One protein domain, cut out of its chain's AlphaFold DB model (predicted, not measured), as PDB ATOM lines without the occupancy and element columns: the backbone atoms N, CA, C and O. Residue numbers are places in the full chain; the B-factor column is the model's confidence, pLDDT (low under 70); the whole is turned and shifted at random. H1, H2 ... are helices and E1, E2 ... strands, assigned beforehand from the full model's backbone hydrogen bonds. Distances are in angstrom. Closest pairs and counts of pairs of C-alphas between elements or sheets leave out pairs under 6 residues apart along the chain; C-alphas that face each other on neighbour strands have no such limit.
ATOM      1  N   GLU A   2     -43.538  44.765 -14.496       44.22
ATOM      2  CA  GLU A   2     -42.550  43.757 -14.872       44.22
ATOM      3  C   GLU A   2     -43.349  42.494 -15.174       44.22
ATOM      4  O   GLU A   2     -43.988  41.929 -14.292       44.22
ATOM      5  N   GLY A   3     -43.446  42.128 -16.452       57.91
ATOM      6  CA  GLY A   3     -44.071  40.864 -16.818       57.91
ATOM      7  C   GLY A   3     -43.209  39.727 -16.282       57.91
ATOM      8  O   GLY A   3     -42.018  39.680 -16.593       57.91
ATOM      9  N   ASN A   4     -43.799  38.812 -15.508       71.25
ATOM     10  CA  ASN A   4     -43.135  37.577 -15.094       71.25
ATOM     11  C   ASN A   4     -42.788  36.757 -16.344       71.25
ATOM     12  O   ASN A   4     -43.610  36.012 -16.878       71.25
ATOM     13  N   THR A   5     -41.567  36.925 -16.846       82.25
ATOM     14  CA  THR A   5     -41.076  36.184 -18.006       82.25
ATOM     15  C   THR A   5     -40.549  34.846 -17.516       82.25
ATOM     16  O   THR A   5     -39.560  34.796 -16.788       82.25
ATOM     17  N   THR A   6     -41.205  33.757 -17.913       84.94
ATOM     18  CA  THR A   6     -40.756  32.400 -17.578       84.94
ATOM     19  C   THR A   6     -40.100  31.765 -18.794       84.94
ATOM     20  O   THR A   6     -40.732  31.618 -19.840       84.94
ATOM     21  N   LEU A   7     -38.829  31.384 -18.662       87.50
ATOM     22  CA  LEU A   7     -38.114  30.613 -19.675       87.50
ATOM     23  C   LEU A   7     -38.130  29.136 -19.288       87.50
ATOM     24  O   LEU A   7     -37.538  28.746 -18.283       87.50
ATOM     25  N   TYR A   8     -38.769  28.316 -20.116       87.69
ATOM     26  CA  TYR A   8     -38.735  26.863 -19.986       87.69
ATOM     27  C   TYR A   8     -37.625  26.291 -20.865       87.69
ATOM     28  O   TYR A   8     -37.471  26.682 -22.022       87.69
ATOM     29  N   GLY A   9     -36.851  25.353 -20.324       88.62
ATOM     30  CA  GLY A   9     -35.776  24.692 -21.053       88.62
ATOM     31  C   GLY A   9     -35.543  23.280 -20.539       88.62
ATOM     32  O   GLY A   9     -35.658  23.021 -19.344       88.62
ATOM     33  N   ALA A  10     -35.193  22.377 -21.451       90.69
ATOM     34  CA  ALA A  10     -34.784  21.014 -21.140       90.69
ATOM     35  C   ALA A  10     -33.336  20.804 -21.600       90.69
ATOM     36  O   ALA A  10     -32.945  21.262 -22.675       90.69
ATOM     37  N   ILE A  11     -32.534  20.124 -20.779       92.38
ATOM     38  CA  ILE A  11     -31.133  19.815 -21.083       92.38
ATOM     39  C   ILE A  11     -31.024  18.317 -21.332       92.38
ATOM     40  O   ILE A  11     -31.218  17.516 -20.422       92.38
ATOM     41  N   TYR A  12     -30.669  17.957 -22.561       90.56
ATOM     42  CA  TYR A  12     -30.463  16.574 -22.974       90.56
ATOM     43  C   TYR A  12     -28.974  16.267 -23.117       90.56
ATOM     44  O   TYR A  12     -28.165  17.136 -23.449       90.56
ATOM     45  N   GLY A  13     -28.607  15.010 -22.896       91.94
ATOM     46  CA  GLY A  13     -27.249  14.535 -23.108       91.94
ATOM     47  C   GLY A  13     -27.147  13.022 -22.984       91.94
ATOM     48  O   GLY A  13     -28.006  12.373 -22.406       91.94
ATOM     49  N   GLU A  14     -26.065  12.464 -23.522       95.06
ATOM     50  CA  GLU A  14     -25.816  11.011 -23.530       95.06
ATOM     51  C   GLU A  14     -25.493  10.433 -22.144       95.06
ATOM     52  O   GLU A  14     -25.554   9.226 -21.943       95.06
ATOM     53  N   THR A  15     -25.061  11.280 -21.205       96.06
ATOM     54  CA  THR A  15     -24.664  10.872 -19.850       96.06
ATOM     55  C   THR A  15     -25.038  11.962 -18.858       96.06
ATOM     56  O   THR A  15     -24.933  13.151 -19.185       96.06
ATOM     57  N   ASP A  16     -25.340  11.576 -17.620       96.12
ATOM     58  CA  ASP A  16     -25.636  12.521 -16.541       96.12
ATOM     59  C   ASP A  16     -24.480  13.496 -16.294       96.12
ATOM     60  O   ASP A  16     -24.695  14.673 -16.029       96.12
ATOM     61  N   ALA A  17     -23.228  13.067 -16.475       97.38
ATOM     62  CA  ALA A  17     -22.075  13.952 -16.309       97.38
ATOM     63  C   ALA A  17     -22.055  15.084 -17.351       97.38
ATOM     64  O   ALA A  17     -21.743  16.234 -17.019       97.38
ATOM     65  N   LYS A  18     -22.406  14.779 -18.610       97.19
ATOM     66  CA  LYS A  18     -22.537  15.787 -19.675       97.19
ATOM     67  C   LYS A  18     -23.727  16.716 -19.404       97.19
ATOM     68  O   LYS A  18     -23.564  17.928 -19.545       97.19
ATOM     69  N   ILE A  19     -24.864  16.170 -18.962       96.75
ATOM     70  CA  ILE A  19     -26.054  16.953 -18.586       96.75
ATOM     71  C   ILE A  19     -25.724  17.894 -17.421       96.75
ATOM     72  O   ILE A  19     -25.915  19.097 -17.551       96.75
ATOM     73  N   ALA A  20     -25.128  17.394 -16.334       97.56
ATOM     74  CA  ALA A  20     -24.737  18.188 -15.170       97.56
ATOM     75  C   ALA A  20     -23.753  19.308 -15.540       97.56
ATOM     76  O   ALA A  20     -23.890  20.440 -15.076       97.56
ATOM     77  N   LYS A  21     -22.767  19.030 -16.408       98.12
ATOM     78  CA  LYS A  21     -21.837  20.053 -16.915       98.12
ATOM     79  C   LYS A  21     -22.570  21.149 -17.692       98.12
ATOM     80  O   LYS A  21     -22.298  22.327 -17.468       98.12
ATOM     81  N   MET A  22     -23.491  20.773 -18.576       97.94
ATOM     82  CA  MET A  22     -24.265  21.726 -19.372       97.94
ATOM     83  C   MET A  22     -25.245  22.532 -18.506       97.94
ATOM     84  O   MET A  22     -25.314  23.752 -18.622       97.94
ATOM     85  N   ALA A  23     -25.922  21.876 -17.564       97.19
ATOM     86  CA  ALA A  23     -26.762  22.517 -16.560       97.19
ATOM     87  C   ALA A  23     -25.970  23.511 -15.709       97.19
ATOM     88  O   ALA A  23     -26.419  24.632 -15.514       97.19
ATOM     89  N   THR A  24     -24.748  23.157 -15.295       98.31
ATOM     90  CA  THR A  24     -23.853  24.085 -14.586       98.31
ATOM     91  C   THR A  24     -23.621  25.351 -15.406       98.31
ATOM     92  O   THR A  24     -23.716  26.439 -14.853       98.31
ATOM     93  N   LEU A  25     -23.359  25.233 -16.714       97.81
ATOM     94  CA  LEU A  25     -23.158  26.391 -17.588       97.81
ATOM     95  C   LEU A  25     -24.409  27.281 -17.643       97.81
ATOM     96  O   LEU A  25     -24.318  28.463 -17.318       97.81
ATOM     97  N   PHE A  26     -25.564  26.717 -18.008       96.88
ATOM     98  CA  PHE A  26     -26.804  27.484 -18.176       96.88
ATOM     99  C   PHE A  26     -27.311  28.077 -16.862       96.88
ATOM    100  O   PHE A  26     -27.684  29.245 -16.806       96.88
ATOM    101  N   TRP A  27     -27.284  27.305 -15.778       96.94
ATOM    102  CA  TRP A  27     -27.740  27.773 -14.472       96.94
ATOM    103  C   TRP A  27     -26.766  28.776 -13.847       96.94
ATOM    104  O   TRP A  27     -27.174  29.542 -12.980       96.94
ATOM    105  N   SER A  28     -25.508  28.834 -14.289       97.25
ATOM    106  CA  SER A  28     -24.524  29.830 -13.832       97.25
ATOM    107  C   SER A  28     -24.516  31.120 -14.656       97.25
ATOM    108  O   SER A  28     -23.731  32.017 -14.334       97.25
ATOM    109  N   LEU A  29     -25.345  31.229 -15.703       95.69
ATOM    110  CA  LEU A  29     -25.496  32.472 -16.460       95.69
ATOM    111  C   LEU A  29     -25.960  33.592 -15.526       95.69
ATOM    112  O   LEU A  29     -26.821  33.380 -14.669       95.69
ATOM    113  N   LYS A  30     -25.345  34.768 -15.665       94.56
ATOM    114  CA  LYS A  30     -25.649  35.934 -14.835       94.56
ATOM    115  C   LYS A  30     -27.060  36.430 -15.146       94.56
ATOM    116  O   LYS A  30     -27.383  36.664 -16.307       94.56
ATOM    117  N   ALA A  31     -27.873  36.564 -14.107       88.31
ATOM    118  CA  ALA A  31     -29.114  37.316 -14.155       88.31
ATOM    119  C   ALA A  31     -28.802  38.813 -14.062       88.31
ATOM    120  O   ALA A  31     -27.791  39.202 -13.472       88.31
ATOM    121  N   ASP A  32     -29.665  39.637 -14.648       84.62
ATOM    122  CA  ASP A  32     -29.583  41.081 -14.464       84.62
ATOM    123  C   ASP A  32     -29.909  41.430 -13.005       84.62
ATOM    124  O   ASP A  32     -30.854  40.878 -12.427       84.62
ATOM    125  N   GLY A  33     -29.092  42.292 -12.397       75.25
ATOM    126  CA  GLY A  33     -29.032  42.487 -10.943       75.25
ATOM    127  C   GLY A  33     -30.312  43.049 -10.324       75.25
ATOM    128  O   GLY A  33     -30.549  42.837  -9.136       75.25
ATOM    129  N   ASP A  34     -31.147  43.701 -11.132       73.50
ATOM    130  CA  ASP A  34     -32.347  44.405 -10.675       73.50
ATOM    131  C   ASP A  34     -33.602  43.516 -10.639       73.50
ATOM    132  O   ASP A  34     -34.637  43.934 -10.126       73.50
ATOM    133  N   THR A  35     -33.531  42.277 -11.141       76.81
ATOM    134  CA  THR A  35     -34.703  41.389 -11.234       76.81
ATOM    135  C   THR A  35     -34.649  40.241 -10.227       76.81
ATOM    136  O   THR A  35     -33.664  39.505 -10.129       76.81
ATOM    137  N   VAL A  36     -35.748  40.033  -9.495       84.81
ATOM    138  CA  VAL A  36     -35.919  38.834  -8.664       84.81
ATOM    139  C   VAL A  36     -36.101  37.638  -9.595       84.81
ATOM    140  O   VAL A  36     -37.165  37.433 -10.174       84.81
ATOM    141  N   THR A  37     -35.051  36.837  -9.749       93.00
ATOM    142  CA  THR A  37     -35.080  35.640 -10.596       93.00
ATOM    143  C   THR A  37     -35.294  34.373  -9.771       93.00
ATOM    144  O   THR A  37     -34.876  34.280  -8.613       93.00
ATOM    145  N   LEU A  38     -35.935  33.374 -10.382       94.81
ATOM    146  CA  LEU A  38     -36.126  32.035  -9.826       94.81
ATOM    147  C   LEU A  38     -35.491  31.001 -10.758       94.81
ATOM    148  O   LEU A  38     -35.857  30.897 -11.926       94.81
ATOM    149  N   LEU A  39     -34.566  30.204 -10.227       95.94
ATOM    150  CA  LEU A  39     -34.102  28.979 -10.862       95.94
ATOM    151  C   LEU A  39     -34.884  27.798 -10.284       95.94
ATOM    152  O   LEU A  39     -34.622  27.374  -9.159       95.94
ATOM    153  N   ARG A  40     -35.813  27.249 -11.070       95.25
ATOM    154  CA  ARG A  40     -36.543  26.025 -10.727       95.25
ATOM    155  C   ARG A  40     -35.902  24.818 -11.407       95.25
ATOM    156  O   ARG A  40     -35.769  24.782 -12.625       95.25
ATOM    157  N   ILE A  41     -35.530  23.823 -10.612       93.38
ATOM    158  CA  ILE A  41     -34.886  22.587 -11.049       93.38
ATOM    159  C   ILE A  41     -35.860  21.434 -10.813       93.38
ATOM    160  O   ILE A  41     -36.229  21.135  -9.676       93.38
ATOM    161  N   HIS A  42     -36.268  20.771 -11.892       88.31
ATOM    162  CA  HIS A  42     -37.100  19.573 -11.850       88.31
ATOM    163  C   HIS A  42     -36.685  18.588 -12.950       88.31
ATOM    164  O   HIS A  42     -36.044  18.960 -13.925       88.31
ATOM    165  N   ASN A  43     -37.047  17.322 -12.765       80.44
ATOM    166  CA  ASN A  43     -36.761  16.205 -13.673       80.44
ATOM    167  C   ASN A  43     -38.036  15.696 -14.365       80.44
ATOM    168  O   ASN A  43     -38.083  14.590 -14.872       80.44
ATOM    169  N   TYR A  44     -39.105  16.486 -14.322       71.25
ATOM    170  CA  TYR A  44     -40.410  16.131 -14.869       71.25
ATOM    171  C   TYR A  44     -40.694  16.985 -16.104       71.25
ATOM    172  O   TYR A  44     -40.596  18.207 -16.017       71.25
ATOM    173  N   MET A  45     -41.035  16.360 -17.234       56.84
ATOM    174  CA  MET A  45     -41.408  17.053 -18.477       56.84
ATOM    175  C   MET A  45     -42.920  17.101 -18.743       56.84
ATOM    176  O   MET A  45     -43.336  17.643 -19.766       56.84
ATOM    177  N   GLY A  46     -43.756  16.555 -17.859       54.66
ATOM    178  CA  GLY A  46     -45.198  16.620 -18.067       54.66
ATOM    179  C   GLY A  46     -45.722  18.048 -17.907       54.66
ATOM    180  O   GLY A  46     -45.240  18.823 -17.076       54.66
ATOM    181  N   ARG A  47     -46.713  18.403 -18.731       52.81
ATOM    182  CA  ARG A  47     -47.488  19.631 -18.537       52.81
ATOM    183  C   ARG A  47     -48.164  19.577 -17.170       52.81
ATOM    184  O   ARG A  47     -48.420  18.502 -16.640       52.81
ATOM    185  N   GLU A  48     -48.445  20.752 -16.627       54.38
ATOM    186  CA  GLU A  48     -48.925  21.022 -15.264       54.38
ATOM    187  C   GLU A  48     -50.235  20.320 -14.856       54.38
ATOM    188  O   GLU A  48     -50.706  20.515 -13.741       54.38
ATOM    189  N   HIS A  49     -50.819  19.480 -15.705       49.91
ATOM    190  CA  HIS A  49     -52.091  18.829 -15.457       49.91
ATOM    191  C   HIS A  49     -52.053  17.369 -15.923       49.91
ATOM    192  O   HIS A  49     -51.767  17.088 -17.083       49.91
ATOM    193  N   GLU A  50     -52.409  16.488 -14.983       46.84
ATOM    194  CA  GLU A  50     -52.846  15.095 -15.152       46.84
ATOM    195  C   GLU A  50     -51.755  13.999 -15.108       46.84
ATOM    196  O   GLU A  50     -50.920  13.852 -15.992       46.84
ATOM    197  N   TYR A  51     -51.846  13.188 -14.042       54.22
ATOM    198  CA  TYR A  51     -51.134  11.933 -13.750       54.22
ATOM    199  C   TYR A  51     -49.636  12.024 -13.411       54.22
ATOM    200  O   TYR A  51     -48.749  11.699 -14.197       54.22
ATOM    201  N   TYR A  52     -49.388  12.364 -12.142       55.84
ATOM    202  CA  TYR A  52     -48.081  12.455 -11.478       55.84
ATOM    203  C   TYR A  52     -47.206  11.188 -11.535       55.84
ATOM    204  O   TYR A  52     -45.994  11.299 -11.360       55.84
ATOM    205  N   ASP A  53     -47.765  10.011 -11.820       54.06
ATOM    206  CA  ASP A  53     -47.017   8.754 -11.706       54.06
ATOM    207  C   ASP A  53     -46.303   8.310 -12.992       54.06
ATOM    208  O   ASP A  53     -45.317   7.582 -12.913       54.06
ATOM    209  N   GLN A  54     -46.730   8.749 -14.184       52.31
ATOM    210  CA  GLN A  54     -46.237   8.122 -15.423       52.31
ATOM    211  C   GLN A  54     -44.904   8.681 -15.944       52.31
ATOM    212  O   GLN A  54     -44.081   7.905 -16.420       52.31
ATOM    213  N   CYS A  55     -44.601   9.981 -15.817       51.97
ATOM    214  CA  CYS A  55     -43.310  10.496 -16.321       51.97
ATOM    215  C   CYS A  55     -42.128  10.311 -15.353       51.97
ATOM    216  O   CYS A  55     -40.989  10.585 -15.739       51.97
ATOM    217  N   ALA A  56     -42.364   9.867 -14.112       56.03
ATOM    218  CA  ALA A  56     -41.289   9.596 -13.154       56.03
ATOM    219  C   ALA A  56     -40.376   8.444 -13.615       56.03
ATOM    220  O   ALA A  56     -39.198   8.406 -13.257       56.03
ATOM    221  N   GLU A  57     -40.893   7.531 -14.443       60.03
ATOM    222  CA  GLU A  57     -40.122   6.399 -14.961       60.03
ATOM    223  C   GLU A  57     -39.212   6.773 -16.143       60.03
ATOM    224  O   GLU A  57     -38.164   6.146 -16.320       60.03
ATOM    225  N   ASP A  58     -39.554   7.814 -16.909       61.78
ATOM    226  CA  ASP A  58     -38.892   8.121 -18.186       61.78
ATOM    227  C   ASP A  58     -37.724   9.107 -18.063       61.78
ATOM    228  O   ASP A  58     -36.756   9.037 -18.825       61.78
ATOM    229  N   CYS A  59     -37.757  10.013 -17.084       63.38
ATOM    230  CA  CYS A  59     -36.679  10.976 -16.865       63.38
ATOM    231  C   CYS A  59     -35.783  10.516 -15.705       63.38
ATOM    232  O   CYS A  59     -36.103  10.698 -14.534       63.38
ATOM    233  N   LYS A  60     -34.632   9.907 -16.022       78.69
ATOM    234  CA  LYS A  60     -33.725   9.268 -15.044       78.69
ATOM    235  C   LYS A  60     -32.417  10.030 -14.800       78.69
ATOM    236  O   LYS A  60     -31.381   9.399 -14.625       78.69
ATOM    237  N   PHE A  61     -32.428  11.362 -14.805       91.50
ATOM    238  CA  PHE A  61     -31.206  12.106 -14.494       91.50
ATOM    239  C   PHE A  61     -30.785  11.893 -13.027       91.50
ATOM    240  O   PHE A  61     -31.524  12.247 -12.102       91.50
ATOM    241  N   ASP A  62     -29.587  11.344 -12.793       94.19
ATOM    242  CA  ASP A  62     -29.041  11.216 -11.441       94.19
ATOM    243  C   ASP A  62     -28.424  12.538 -10.957       94.19
ATOM    244  O   ASP A  62     -27.263  12.860 -11.236       94.19
ATOM    245  N   PHE A  63     -29.180  13.279 -10.140       95.25
ATOM    246  CA  PHE A  63     -28.709  14.507  -9.487       95.25
ATOM    247  C   PHE A  63     -27.469  14.310  -8.617       95.25
ATOM    248  O   PHE A  63     -26.719  15.266  -8.409       95.25
ATOM    249  N   SER A  64     -27.185  13.084  -8.165       96.19
ATOM    250  CA  SER A  64     -25.962  12.778  -7.425       96.19
ATOM    251  C   SER A  64     -24.687  12.982  -8.263       96.19
ATOM    252  O   SER A  64     -23.598  13.130  -7.708       96.19
ATOM    253  N   THR A  65     -24.830  13.105  -9.589       97.38
ATOM    254  CA  THR A  65     -23.744  13.401 -10.534       97.38
ATOM    255  C   THR A  65     -23.205  14.835 -10.431       97.38
ATOM    256  O   THR A  65     -22.057  15.083 -10.814       97.38
ATOM    257  N   PHE A  66     -23.976  15.796  -9.905       98.00
ATOM    258  CA  PHE A  66     -23.471  17.159  -9.699       98.00
ATOM    259  C   PHE A  66     -22.329  17.175  -8.678       98.00
ATOM    260  O   PHE A  66     -22.495  16.810  -7.514       98.00
ATOM    261  N   ARG A  67     -21.158  17.671  -9.071       98.25
ATOM    262  CA  ARG A  67     -20.048  17.828  -8.126       98.25
ATOM    263  C   ARG A  67     -20.298  19.019  -7.191       98.25
ATOM    264  O   ARG A  67     -20.869  20.019  -7.630       98.25
ATOM    265  N   PRO A  68     -19.801  18.988  -5.939       98.50
ATOM    266  CA  PRO A  68     -19.945  20.106  -5.004       98.50
ATOM    267  C   PRO A  68     -19.499  21.465  -5.568       98.50
ATOM    268  O   PRO A  68     -20.166  22.471  -5.355       98.50
ATOM    269  N   ASN A  69     -18.411  21.500  -6.347       98.44
ATOM    270  CA  ASN A  69     -17.921  22.729  -6.973       98.44
ATOM    271  C   ASN A  69     -18.831  23.248  -8.100       98.44
ATOM    272  O   ASN A  69     -18.889  24.452  -8.311       98.44
ATOM    273  N   GLN A  70     -19.552  22.368  -8.801       98.50
ATOM    274  CA  GLN A  70     -20.539  22.774  -9.806       98.50
ATOM    275  C   GLN A  70     -21.748  23.434  -9.143       98.50
ATOM    276  O   GLN A  70     -22.196  24.482  -9.591       98.50
ATOM    277  N   LEU A  71     -22.245  22.858  -8.043       98.25
ATOM    278  CA  LEU A  71     -23.339  23.460  -7.277       98.25
ATOM    279  C   LEU A  71     -22.924  24.785  -6.652       98.25
ATOM    280  O   LEU A  71     -23.667  25.755  -6.754       98.25
ATOM    281  N   ALA A  72     -21.722  24.850  -6.073       98.50
ATOM    282  CA  ALA A  72     -21.176  26.102  -5.569       98.50
ATOM    283  C   ALA A  72     -21.126  27.153  -6.685       98.50
ATOM    284  O   ALA A  72     -21.656  28.235  -6.500       98.50
ATOM    285  N   GLN A  73     -20.627  26.806  -7.878       98.38
ATOM    286  CA  GLN A  73     -20.612  27.712  -9.028       98.38
ATOM    287  C   GLN A  73     -22.014  28.223  -9.405       98.38
ATOM    288  O   GLN A  73     -22.182  29.419  -9.623       98.38
ATOM    289  N   ILE A  74     -23.024  27.346  -9.450       98.12
ATOM    290  CA  ILE A  74     -24.409  27.724  -9.782       98.12
ATOM    291  C   ILE A  74     -24.965  28.746  -8.782       98.12
ATOM    292  O   ILE A  74     -25.620  29.712  -9.186       98.12
ATOM    293  N   LEU A  75     -24.712  28.530  -7.488       97.94
ATOM    294  CA  LEU A  75     -25.175  29.411  -6.417       97.94
ATOM    295  C   LEU A  75     -24.367  30.715  -6.383       97.94
ATOM    296  O   LEU A  75     -24.951  31.792  -6.304       97.94
ATOM    297  N   ASP A  76     -23.039  30.626  -6.464       97.56
ATOM    298  CA  ASP A  76     -22.113  31.759  -6.340       97.56
ATOM    299  C   ASP A  76     -22.223  32.695  -7.567       97.56
ATOM    300  O   ASP A  76     -21.948  33.894  -7.483       97.56
ATOM    301  N   SER A  77     -22.671  32.179  -8.719       97.06
ATOM    302  CA  SER A  77     -22.935  32.988  -9.911       97.06
ATOM    303  C   SER A  77     -24.075  33.987  -9.722       97.06
ATOM    304  O   SER A  77     -23.983  35.080 -10.273       97.06
ATOM    305  N   ASN A  78     -25.120  33.662  -8.961       96.44
ATOM    306  CA  ASN A  78     -26.264  34.556  -8.744       96.44
ATOM    307  C   ASN A  78     -26.720  34.496  -7.277       96.44
ATOM    308  O   ASN A  78     -27.716  33.834  -6.984       96.44
ATOM    309  N   PRO A  79     -26.008  35.171  -6.355       95.12
ATOM    310  CA  PRO A  79     -26.245  35.033  -4.916       95.12
ATOM    311  C   PRO A  79     -27.647  35.444  -4.449       95.12
ATOM    312  O   PRO A  79     -28.145  34.893  -3.477       95.12
ATOM    313  N   THR A  80     -28.291  36.385  -5.144       94.69
ATOM    314  CA  THR A  80     -29.630  36.909  -4.811       94.69
ATOM    315  C   THR A  80     -30.776  36.117  -5.447       94.69
ATOM    316  O   THR A  80     -31.944  36.376  -5.162       94.69
ATOM    317  N   ARG A  81     -30.476  35.159  -6.332       95.56
ATOM    318  CA  ARG A  81     -31.489  34.399  -7.071       95.56
ATOM    319  C   ARG A  81     -32.158  33.364  -6.169       95.56
ATOM    320  O   ARG A  81     -31.477  32.613  -5.472       95.56
ATOM    321  N   LYS A  82     -33.485  33.250  -6.265       97.19
ATOM    322  CA  LYS A  82     -34.240  32.164  -5.627       97.19
ATOM    323  C   LYS A  82     -33.944  30.841  -6.326       97.19
ATOM    324  O   LYS A  82     -33.903  30.780  -7.554       97.19
ATOM    325  N   VAL A  83     -33.750  29.774  -5.564       97.56
ATOM    326  CA  VAL A  83     -33.470  28.433  -6.083       97.56
ATOM    327  C   VAL A  83     -34.510  27.470  -5.539       97.56
ATOM    328  O   VAL A  83     -34.648  27.315  -4.333       97.56
ATOM    329  N   GLU A  84     -35.230  26.797  -6.426       97.38
ATOM    330  CA  GLU A  84     -36.226  25.787  -6.078       97.38
ATOM    331  C   GLU A  84     -35.805  24.447  -6.675       97.38
ATOM    332  O   GLU A  84     -35.679  24.315  -7.890       97.38
ATOM    333  N   ILE A  85     -35.588  23.443  -5.829       96.31
ATOM    334  CA  ILE A  85     -35.151  22.111  -6.248       96.31
ATOM    335  C   ILE A  85     -36.259  21.122  -5.929       96.31
ATOM    336  O   ILE A  85     -36.441  20.745  -4.777       96.31
ATOM    337  N   ARG A  86     -37.015  20.696  -6.945       92.56
ATOM    338  CA  ARG A  86     -38.241  19.917  -6.727       92.56
ATOM    339  C   ARG A  86     -38.040  18.423  -6.535       92.56
ATOM    340  O   ARG A  86     -38.919  17.771  -5.986       92.56
ATOM    341  N   THR A  87     -36.946  17.866  -7.043       91.69
ATOM    342  CA  THR A  87     -36.773  16.413  -7.133       91.69
ATOM    343  C   THR A  87     -35.304  15.994  -7.112       91.69
ATOM    344  O   THR A  87     -34.393  16.826  -7.148       91.69
ATOM    345  N   GLY A  88     -35.086  14.683  -7.062       91.75
ATOM    346  CA  GLY A  88     -33.785  14.045  -7.169       91.75
ATOM    347  C   GLY A  88     -33.279  13.484  -5.849       91.75
ATOM    348  O   GLY A  88     -33.708  13.869  -4.759       91.75
ATOM    349  N   ARG A  89     -32.314  12.568  -5.959       94.06
ATOM    350  CA  ARG A  89     -31.557  12.057  -4.816       94.06
ATOM    351  C   ARG A  89     -30.212  12.767  -4.743       94.06
ATOM    352  O   ARG A  89     -29.354  12.581  -5.600       94.06
ATOM    353  N   TRP A  90     -30.020  13.537  -3.684       96.88
ATOM    354  CA  TRP A  90     -28.861  14.401  -3.497       96.88
ATOM    355  C   TRP A  90     -27.904  13.823  -2.452       96.88
ATOM    356  O   TRP A  90     -28.318  13.188  -1.475       96.88
ATOM    357  N   THR A  91     -26.600  13.999  -2.661       98.19
ATOM    358  CA  THR A  91     -25.569  13.486  -1.753       98.19
ATOM    359  C   THR A  91     -25.418  14.343  -0.502       98.19
ATOM    360  O   THR A  91     -25.906  15.472  -0.409       98.19
ATOM    361  N   VAL A  92     -24.697  13.792   0.473       98.50
ATOM    362  CA  VAL A  92     -24.378  14.469   1.732       98.50
ATOM    363  C   VAL A  92     -23.550  15.730   1.467       98.50
ATOM    364  O   VAL A  92     -23.838  16.792   2.014       98.50
ATOM    365  N   GLU A  93     -22.575  15.646   0.564       98.62
ATOM    366  CA  GLU A  93     -21.691  16.749   0.176       98.62
ATOM    367  C   GLU A  93     -22.452  17.854  -0.561       98.62
ATOM    368  O   GLU A  93     -22.181  19.033  -0.359       98.62
ATOM    369  N   GLN A  94     -23.434  17.494  -1.390       98.56
ATOM    370  CA  GLN A  94     -24.278  18.477  -2.069       98.56
ATOM    371  C   GLN A  94     -25.170  19.228  -1.073       98.56
ATOM    372  O   GLN A  94     -25.250  20.454  -1.127       98.56
ATOM    373  N   SER A  95     -25.768  18.513  -0.108       98.44
ATOM    374  CA  SER A  95     -26.528  19.138   0.984       98.44
ATOM    375  C   SER A  95     -25.663  20.127   1.781       98.44
ATOM    376  O   SER A  95     -26.114  21.213   2.139       98.44
ATOM    377  N   ALA A  96     -24.381  19.798   1.975       98.56
ATOM    378  CA  ALA A  96     -23.439  20.681   2.641       98.56
ATOM    379  C   ALA A  96     -23.199  21.981   1.866       98.56
ATOM    380  O   ALA A  96     -23.168  23.047   2.474       98.56
ATOM    381  N   VAL A  97     -23.090  21.919   0.535       98.62
ATOM    382  CA  VAL A  97     -22.904  23.114  -0.305       98.62
ATOM    383  C   VAL A  97     -24.074  24.086  -0.174       98.62
ATOM    384  O   VAL A  97     -23.827  25.286  -0.038       98.62
ATOM    385  N   PHE A  98     -25.315  23.582  -0.169       98.12
ATOM    386  CA  PHE A  98     -26.512  24.410   0.017       98.12
ATOM    387  C   PHE A  98     -26.517  25.112   1.381       98.12
ATOM    388  O   PHE A  98     -26.793  26.304   1.456       98.12
ATOM    389  N   ALA A  99     -26.149  24.401   2.451       98.25
ATOM    390  CA  ALA A  99     -26.128  24.963   3.802       98.25
ATOM    391  C   ALA A  99     -24.941  25.913   4.066       98.25
ATOM    392  O   ALA A  99     -25.031  26.769   4.945       98.25
ATOM    393  N   SER A 100     -23.820  25.771   3.346       98.06
ATOM    394  CA  SER A 100     -22.551  26.429   3.697       98.06
ATOM    395  C   SER A 100     -22.270  27.755   2.977       98.06
ATOM    396  O   SER A 100     -21.185  28.308   3.169       98.06
ATOM    397  N   ARG A 101     -23.147  28.240   2.083       97.81
ATOM    398  CA  ARG A 101     -22.877  29.481   1.328       97.81
ATOM    399  C   ARG A 101     -22.745  30.678   2.282       97.81
ATOM    400  O   ARG A 101     -23.580  30.814   3.169       97.81
ATOM    401  N   PRO A 102     -21.728  31.545   2.147       97.00
ATOM    402  CA  PRO A 102     -21.464  32.590   3.141       97.00
ATOM    403  C   PRO A 102     -22.472  33.753   3.108       97.00
ATOM    404  O   PRO A 102     -22.518  34.542   4.049       97.00
ATOM    405  N   TYR A 103     -23.269  33.856   2.044       97.12
ATOM    406  CA  TYR A 103     -24.307  34.865   1.839       97.12
ATOM    407  C   TYR A 103     -25.714  34.295   2.127       97.12
ATOM    408  O   TYR A 103     -25.863  33.067   2.166       97.12
ATOM    409  N   PRO A 104     -26.732  35.155   2.337       97.62
ATOM    410  CA  PRO A 104     -28.128  34.728   2.422       97.62
ATOM    411  C   PRO A 104     -28.566  34.032   1.131       97.62
ATOM    412  O   PRO A 104     -28.344  34.541   0.036       97.62
ATOM    413  N   LEU A 105     -29.161  32.856   1.265       97.75
ATOM    414  CA  LEU A 105     -29.670  32.023   0.192       97.75
ATOM    415  C   LEU A 105     -31.201  31.946   0.281       97.75
ATOM    416  O   LEU A 105     -31.772  31.821   1.358       97.75
ATOM    417  N   HIS A 106     -31.868  31.965  -0.869       97.94
ATOM    418  CA  HIS A 106     -33.314  31.769  -0.960       97.94
ATOM    419  C   HIS A 106     -33.593  30.399  -1.576       97.94
ATOM    420  O   HIS A 106     -33.609  30.263  -2.801       97.94
ATOM    421  N   LEU A 107     -33.731  29.371  -0.737       98.31
ATOM    422  CA  LEU A 107     -33.759  27.968  -1.156       98.31
ATOM    423  C   LEU A 107     -35.094  27.304  -0.823       98.31
ATOM    424  O   LEU A 107     -35.454  27.221   0.343       98.31
ATOM    425  N   THR A 108     -35.754  26.717  -1.819       98.31
ATOM    426  CA  THR A 108     -36.907  25.826  -1.631       98.31
ATOM    427  C   THR A 108     -36.514  24.390  -1.960       98.31
ATOM    428  O   THR A 108     -36.102  24.084  -3.082       98.31
ATOM    429  N   LEU A 109     -36.660  23.504  -0.981       97.75
ATOM    430  CA  LEU A 109     -36.515  22.061  -1.117       97.75
ATOM    431  C   LEU A 109     -37.901  21.468  -1.372       97.75
ATOM    432  O   LEU A 109     -38.753  21.497  -0.491       97.75
ATOM    433  N   GLY A 110     -38.129  20.983  -2.586       94.62
ATOM    434  CA  GLY A 110     -39.427  20.468  -2.999       94.62
ATOM    435  C   GLY A 110     -39.732  19.056  -2.486       94.62
ATOM    436  O   GLY A 110     -38.835  18.372  -1.982       94.62
ATOM    437  N   PRO A 111     -40.976  18.592  -2.690       91.00
ATOM    438  CA  PRO A 111     -41.501  17.379  -2.063       91.00
ATOM    439  C   PRO A 111     -40.774  16.102  -2.489       91.00
ATOM    440  O   PRO A 111     -40.483  15.242  -1.665       91.00
ATOM    441  N   TRP A 112     -40.380  16.008  -3.760       90.75
ATOM    442  CA  TRP A 112     -39.731  14.813  -4.308       90.75
ATOM    443  C   TRP A 112     -38.204  14.835  -4.183       90.75
ATOM    444  O   TRP A 112     -37.508  14.006  -4.782       90.75
ATOM    445  N   LEU A 113     -37.646  15.821  -3.475       93.88
ATOM    446  CA  LEU A 113     -36.221  15.872  -3.180       93.88
ATOM    447  C   LEU A 113     -35.911  14.958  -1.996       93.88
ATOM    448  O   LEU A 113     -36.604  14.966  -0.988       93.88
ATOM    449  N   SER A 114     -34.810  14.212  -2.076       94.75
ATOM    450  CA  SER A 114     -34.308  13.437  -0.939       94.75
ATOM    451  C   SER A 114     -32.798  13.584  -0.777       94.75
ATOM    452  O   SER A 114     -32.024  13.327  -1.701       94.75
ATOM    453  N   PHE A 115     -32.348  13.954   0.422       97.31
ATOM    454  CA  PHE A 115     -30.937  13.831   0.788       97.31
ATOM    455  C   PHE A 115     -30.631  12.403   1.247       97.31
ATOM    456  O   PHE A 115     -31.391  11.817   2.021       97.31
ATOM    457  N   LYS A 116     -29.480  11.849   0.837       97.25
ATOM    458  CA  LYS A 116     -29.040  10.493   1.234       97.25
ATOM    459  C   LYS A 116     -29.022  10.278   2.756       97.25
ATOM    460  O   LYS A 116     -29.254   9.163   3.213       97.25
ATOM    461  N   ASP A 117     -28.768  11.325   3.537       98.00
ATOM    462  CA  ASP A 117     -28.726  11.303   5.004       98.00
ATOM    463  C   ASP A 117     -29.955  11.960   5.666       98.00
ATOM    464  O   ASP A 117     -29.899  12.347   6.838       98.00
ATOM    465  N   LYS A 118     -31.056  12.119   4.914       97.19
ATOM    466  CA  LYS A 118     -32.297  12.777   5.359       97.19
ATOM    467  C   LYS A 118     -32.070  14.195   5.913       97.19
ATOM    468  O   LYS A 118     -32.769  14.630   6.837       97.19
ATOM    469  N   GLY A 119     -31.051  14.889   5.397       98.00
ATOM    470  CA  GLY A 119     -30.721  16.277   5.723       98.00
ATOM    471  C   GLY A 119     -29.879  16.466   6.981       98.00
ATOM    472  O   GLY A 119     -29.772  17.583   7.482       98.00
ATOM    473  N   LYS A 120     -29.285  15.401   7.532       98.56
ATOM    474  CA  LYS A 120     -28.492  15.492   8.768       98.56
ATOM    475  C   LYS A 120     -27.304  16.451   8.620       98.56
ATOM    476  O   LYS A 120     -27.062  17.249   9.527       98.56
ATOM    477  N   MET A 121     -26.572  16.380   7.510       98.44
ATOM    478  CA  MET A 121     -25.439  17.258   7.222       98.44
ATOM    479  C   MET A 121     -25.888  18.692   6.941       98.44
ATOM    480  O   MET A 121     -25.275  19.618   7.466       98.44
ATOM    481  N   PHE A 122     -26.986  18.870   6.199       98.56
ATOM    482  CA  PHE A 122     -27.600  20.179   5.962       98.56
ATOM    483  C   PHE A 122     -27.866  20.910   7.289       98.56
ATOM    484  O   PHE A 122     -27.310  21.979   7.529       98.56
ATOM    485  N   VAL A 123     -28.600  20.277   8.215       98.38
ATOM    486  CA  VAL A 123     -28.902  20.855   9.540       98.38
ATOM    487  C   VAL A 123     -27.651  21.054  10.393       98.38
ATOM    488  O   VAL A 123     -27.555  22.035  11.129       98.38
ATOM    489  N   LYS A 124     -26.675  20.138  10.320       98.56
ATOM    490  CA  LYS A 124     -25.410  20.285  11.052       98.56
ATOM    491  C   LYS A 124     -24.693  21.576  10.653       98.56
ATOM    492  O   LYS A 124     -24.309  22.334  11.533       98.56
ATOM    493  N   ILE A 125     -24.540  21.820   9.354       98.44
ATOM    494  CA  ILE A 125     -23.829  22.997   8.840       98.44
ATOM    495  C   ILE A 125     -24.624  24.270   9.104       98.44
ATOM    496  O   ILE A 125     -24.040  25.270   9.505       98.44
ATOM    497  N   LEU A 126     -25.949  24.221   8.951       98.00
ATOM    498  CA  LEU A 126     -26.833  25.323   9.315       98.00
ATOM    499  C   LEU A 126     -26.618  25.779  10.766       98.00
ATOM    500  O   LEU A 126     -26.451  26.967  11.007       98.00
ATOM    501  N   LYS A 127     -26.516  24.842  11.715       97.69
ATOM    502  CA  LYS A 127     -26.254  25.151  13.131       97.69
ATOM    503  C   LYS A 127     -24.897  25.832  13.379       97.69
ATOM    504  O   LYS A 127     -24.724  26.496  14.394       97.69
ATOM    505  N   GLU A 128     -23.925  25.639  12.493       97.75
ATOM    506  CA  GLU A 128     -22.583  26.229  12.602       97.75
ATOM    507  C   GLU A 128     -22.502  27.635  11.973       97.75
ATOM    508  O   GLU A 128     -21.478  28.315  12.103       97.75
ATOM    509  N   ARG A 129     -23.564  28.091  11.291       96.88
ATOM    510  CA  ARG A 129     -23.605  29.413  10.661       96.88
ATOM    511  C   ARG A 129     -23.627  30.526  11.703       96.88
ATOM    512  O   ARG A 129     -24.175  30.393  12.789       96.88
ATOM    513  N   LYS A 130     -23.037  31.658  11.317       96.06
ATOM    514  CA  LYS A 130     -23.078  32.920  12.075       96.06
ATOM    515  C   LYS A 130     -23.843  34.027  11.350       96.06
ATOM    516  O   LYS A 130     -24.159  35.039  11.958       96.06
ATOM    517  N   SER A 131     -24.065  33.866  10.047       96.31
ATOM    518  CA  SER A 131     -24.819  34.795   9.210       96.31
ATOM    519  C   SER A 131     -26.229  34.269   8.965       96.31
ATOM    520  O   SER A 131     -26.446  33.051   8.975       96.31
ATOM    521  N   SER A 132     -27.156  35.194   8.684       96.88
ATOM    522  CA  SER A 132     -28.507  34.872   8.210       96.88
ATOM    523  C   SER A 132     -28.452  33.856   7.065       96.88
ATOM    524  O   SER A 132     -27.534  33.869   6.228       96.88
ATOM    525  N   PHE A 133     -29.414  32.935   7.048       97.75
ATOM    526  CA  PHE A 133     -29.578  32.025   5.919       97.75
ATOM    527  C   PHE A 133     -30.372  32.662   4.786       97.75
ATOM    528  O   PHE A 133     -30.216  32.195   3.674       97.75
ATOM    529  N   GLY A 134     -31.150  33.722   5.015       97.62
ATOM    530  CA  GLY A 134     -32.138  34.201   4.048       97.62
ATOM    531  C   GLY A 134     -33.447  33.429   4.194       97.62
ATOM    532  O   GLY A 134     -33.984  33.352   5.303       97.62
ATOM    533  N   SER A 135     -33.952  32.840   3.106       98.38
ATOM    534  CA  SER A 135     -35.232  32.121   3.112       98.38
ATOM    535  C   SER A 135     -35.087  30.623   2.857       98.38
ATOM    536  O   SER A 135     -34.329  30.186   1.986       98.38
ATOM    537  N   LEU A 136     -35.831  29.822   3.622       98.56
ATOM    538  CA  LEU A 136     -35.871  28.368   3.480       98.56
ATOM    539  C   LEU A 136     -37.309  27.888   3.273       98.56
ATOM    540  O   LEU A 136     -38.150  28.037   4.149       98.56
ATOM    541  N   GLY A 137     -37.569  27.258   2.132       98.12
ATOM    542  CA  GLY A 137     -38.784  26.507   1.850       98.12
ATOM    543  C   GLY A 137     -38.562  25.006   1.985       98.12
ATOM    544  O   GLY A 137     -37.569  24.479   1.482       98.12
ATOM    545  N   ILE A 138     -39.485  24.311   2.642       97.62
ATOM    546  CA  ILE A 138     -39.485  22.856   2.792       97.62
ATOM    547  C   ILE A 138     -40.876  22.348   2.426       97.62
ATOM    548  O   ILE A 138     -41.832  22.522   3.181       97.62
ATOM    549  N   ASP A 139     -40.978  21.714   1.269       95.06
ATOM    550  CA  ASP A 139     -42.218  21.111   0.812       95.06
ATOM    551  C   ASP A 139     -42.192  19.602   1.093       95.06
ATOM    552  O   ASP A 139     -41.184  18.938   0.839       95.06
ATOM    553  N   PHE A 140     -43.286  19.073   1.646       91.94
ATOM    554  CA  PHE A 140     -43.472  17.646   1.929       91.94
ATOM    555  C   PHE A 140     -44.475  17.023   0.953       91.94
ATOM    556  O   PHE A 140     -45.353  17.706   0.430       91.94
ATOM    557  N   ASP A 141     -44.348  15.725   0.703       88.31
ATOM    558  CA  ASP A 141     -45.407  14.889   0.144       88.31
ATOM    559  C   ASP A 141     -45.852  13.824   1.157       88.31
ATOM    560  O   ASP A 141     -45.353  13.729   2.278       88.31
ATOM    561  N   TYR A 142     -46.802  12.991   0.739       83.25
ATOM    562  CA  TYR A 142     -47.321  11.874   1.524       83.25
ATOM    563  C   TYR A 142     -46.294  10.746   1.760       83.25
ATOM    564  O   TYR A 142     -46.506   9.901   2.629       83.25
ATOM    565  N   LEU A 143     -45.188  10.704   1.007       84.25
ATOM    566  CA  LEU A 143     -44.095   9.735   1.176       84.25
ATOM    567  C   LEU A 143     -42.971  10.271   2.076       84.25
ATOM    568  O   LEU A 143     -42.094   9.507   2.497       84.25
ATOM    569  N   GLY A 144     -42.995  11.564   2.390       87.31
ATOM    570  CA  GLY A 144     -42.045  12.245   3.247       87.31
ATOM    571  C   GLY A 144     -41.561  13.544   2.617       87.31
ATOM    572  O   GLY A 144     -42.326  14.355   2.118       87.31
ATOM    573  N   GLY A 145     -40.266  13.809   2.714       90.56
ATOM    574  CA  GLY A 145     -39.718  15.034   2.160       90.56
ATOM    575  C   GLY A 145     -38.200  15.074   2.213       90.56
ATOM    576  O   GLY A 145     -37.549  14.088   2.592       90.56
ATOM    577  N   PRO A 146     -37.612  16.233   1.893       94.62
ATOM    578  CA  PRO A 146     -36.164  16.400   1.812       94.62
ATOM    579  C   PRO A 146     -35.458  16.177   3.153       94.62
ATOM    580  O   PRO A 146     -34.274  15.825   3.194       94.62
ATOM    581  N   LEU A 147     -36.185  16.353   4.257       96.38
ATOM    582  CA  LEU A 147     -35.681  16.321   5.621       96.38
ATOM    583  C   LEU A 147     -36.520  15.371   6.477       96.38
ATOM    584  O   LEU A 147     -37.737  15.300   6.341       96.38
ATOM    585  N   SER A 148     -35.884  14.667   7.418       95.44
ATOM    586  CA  SER A 148     -36.642  13.948   8.455       95.44
ATOM    587  C   SER A 148     -37.350  14.922   9.405       95.44
ATOM    588  O   SER A 148     -36.808  15.991   9.684       95.44
ATOM    589  N   TYR A 149     -38.473  14.523  10.008       94.19
ATOM    590  CA  TYR A 149     -39.188  15.354  10.990       94.19
ATOM    591  C   TYR A 149     -38.287  15.836  12.138       94.19
ATOM    592  O   TYR A 149     -38.302  17.008  12.500       94.19
ATOM    593  N   SER A 150     -37.395  14.975  12.644       96.00
ATOM    594  CA  SER A 150     -36.423  15.373  13.675       96.00
ATOM    595  C   SER A 150     -35.490  16.510  13.232       96.00
ATOM    596  O   SER A 150     -35.094  17.342  14.045       96.00
ATOM    597  N   ASN A 151     -35.150  16.571  11.943       96.75
ATOM    598  CA  ASN A 151     -34.323  17.631  11.375       96.75
ATOM    599  C   ASN A 151     -35.134  18.904  11.104       96.75
ATOM    600  O   ASN A 151     -34.585  19.987  11.269       96.75
ATOM    601  N   VAL A 152     -36.421  18.791  10.762       95.88
ATOM    602  CA  VAL A 152     -37.338  19.942  10.641       95.88
ATOM    603  C   VAL A 152     -37.489  20.646  11.981       95.88
ATOM    604  O   VAL A 152     -37.272  21.851  12.060       95.88
ATOM    605  N   LYS A 153     -37.757  19.892  13.053       96.44
ATOM    606  CA  LYS A 153     -37.825  20.444  14.412       96.44
ATOM    607  C   LYS A 153     -36.550  21.215  14.769       96.44
ATOM    608  O   LYS A 153     -36.609  22.350  15.220       96.44
ATOM    609  N   ARG A 154     -35.387  20.622  14.487       97.38
ATOM    610  CA  ARG A 154     -34.086  21.261  14.734       97.38
ATOM    611  C   ARG A 154     -33.832  22.505  13.887       97.38
ATOM    612  O   ARG A 154     -32.988  23.287  14.289       97.38
ATOM    613  N   ILE A 155     -34.463  22.640  12.718       97.19
ATOM    614  CA  ILE A 155     -34.386  23.842  11.869       97.19
ATOM    615  C   ILE A 155     -35.244  24.957  12.456       97.19
ATOM    616  O   ILE A 155     -34.777  26.081  12.541       97.19
ATOM    617  N   VAL A 156     -36.466  24.633  12.880       96.69
ATOM    618  CA  VAL A 156     -37.391  25.574  13.529       96.69
ATOM    619  C   VAL A 156     -36.781  26.189  14.793       96.69
ATOM    620  O   VAL A 156     -37.013  27.354  15.085       96.69
ATOM    621  N   GLU A 157     -35.977  25.417  15.526       96.94
ATOM    622  CA  GLU A 157     -35.253  25.872  16.723       96.94
ATOM    623  C   GLU A 157     -34.072  26.826  16.417       96.94
ATOM    624  O   GLU A 157     -33.421  27.297  17.351       96.94
ATOM    625  N   LEU A 158     -33.750  27.091  15.144       96.88
ATOM    626  CA  LEU A 158     -32.692  28.029  14.744       96.88
ATOM    627  C   LEU A 158     -33.267  29.435  14.527       96.88
ATOM    628  O   LEU A 158     -34.373  29.597  14.024       96.88
ATOM    629  N   ASP A 159     -32.478  30.456  14.847       95.44
ATOM    630  CA  ASP A 159     -32.897  31.859  14.969       95.44
ATOM    631  C   ASP A 159     -32.304  32.791  13.894       95.44
ATOM    632  O   ASP A 159     -32.190  33.996  14.100       95.44
ATOM    633  N   PHE A 160     -31.895  32.250  12.741       95.12
ATOM    634  CA  PHE A 160     -31.205  33.016  11.690       95.12
ATOM    635  C   PHE A 160     -31.909  33.009  10.322       95.12
ATOM    636  O   PHE A 160     -31.306  33.413   9.323       95.12
TER     637      PHE A 160
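This is residues 2 to 160 of the 473 residues of an uncharacterized protein of Fistulifera solaris (UniProt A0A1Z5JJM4). The chain is wound in stacked turns, going along a strand of one small parallel sheet and back through a helix, so that E1, E2, E3 and E4 make one wall and the helices H1 to H5 a curved row that makes the other. The unnamed residues 2 to 15 run past the H1 and E1 end of the stack, and the unnamed residues 42 to 67 make a wide loop between E1 and H2. The printed part has 159 residues, with five named helices and four named strands in the order H1 E1 H2 E2 H3 E3 H4 E4 H5; the sheet runs E1 E2 E3 E4, all parallel. The class is mixed, helices and strands, with under half of the residues in named elements. The whole is compact, with a radius of gyration of the C-alphas of 15.7 A and spans of 40 by 38 by 32 A.

The strands are E1, residues 38 to 41, from C-alpha 38 at (-36.126, 32.035, -9.826); E2, residues 82 to 90, 18.7 A; E3, residues 105 to 115, 18.2 A; and E4, residues 134 to 139, 16.8 A. E2 bends by 87 degrees at residue 87, and E3 by 112 degrees at residue 112. The helices are H1, residues 16 to 27, 15.5 A, from C-alpha 16 at (-25.636, 12.521, -16.541); H2, residues 68 to 77, 14.1 A; H3, residues 92 to 99; H4, residues 120 to 128, 12.8 A; and H5, residues 149 to 156, ending with C-alpha 156 at (-37.391, 25.574, 13.529).

The sheet is twisted, with edge strands E1 and E4. N 39 and O 82 of E1 and E2 are 2.8 A apart, N 85 and O 108 of E2 and E3 2.9 A, and N 137 and O 107 of E3 and E4 2.8 A, within hydrogen-bond range. E1, H2, E2, then E2, H3, E3, then E3, H4, E4 are strand-helix-strand units, two parallel neighbour strands with a helix between, each with a right-handed crossover. H2 is on the sheet but only grazes it, with residues 74 to 76; H3 likewise, with residues 92 to 99. H1 is only just not on it, with 4 pairs of C-alphas within 10 A; H4 and H5 are not on it. H1 touches H2, the C-alphas of Trp 27 and Ile 74 being closest at 5.8 A, at a shallow tilt of 16 degrees, the same way. H2 touches H3, closest at Pro 68 and Gln 94, C-alphas 5.5 A apart. H3 touches H4, closest at the C-alphas of Ser 95 and Phe 122, 5.2 A, the same way at 36 degrees, only just a steep tilt. H4 touches H5, closest at the C-alphas of Val 123 and Asn 151, 6.6 A. In each helix every O i to N i+4 pair is within hydrogen-bond range.

The two C-alphas farthest apart are those of Glu 14 and Asp 159, at 44.4 A. The printed part has no cut. The link from E1 to H2, 26 residues, is long. The mean pLDDT of the printed part is 90.2; residues 2 to 3 and 45 to 59 are under 70.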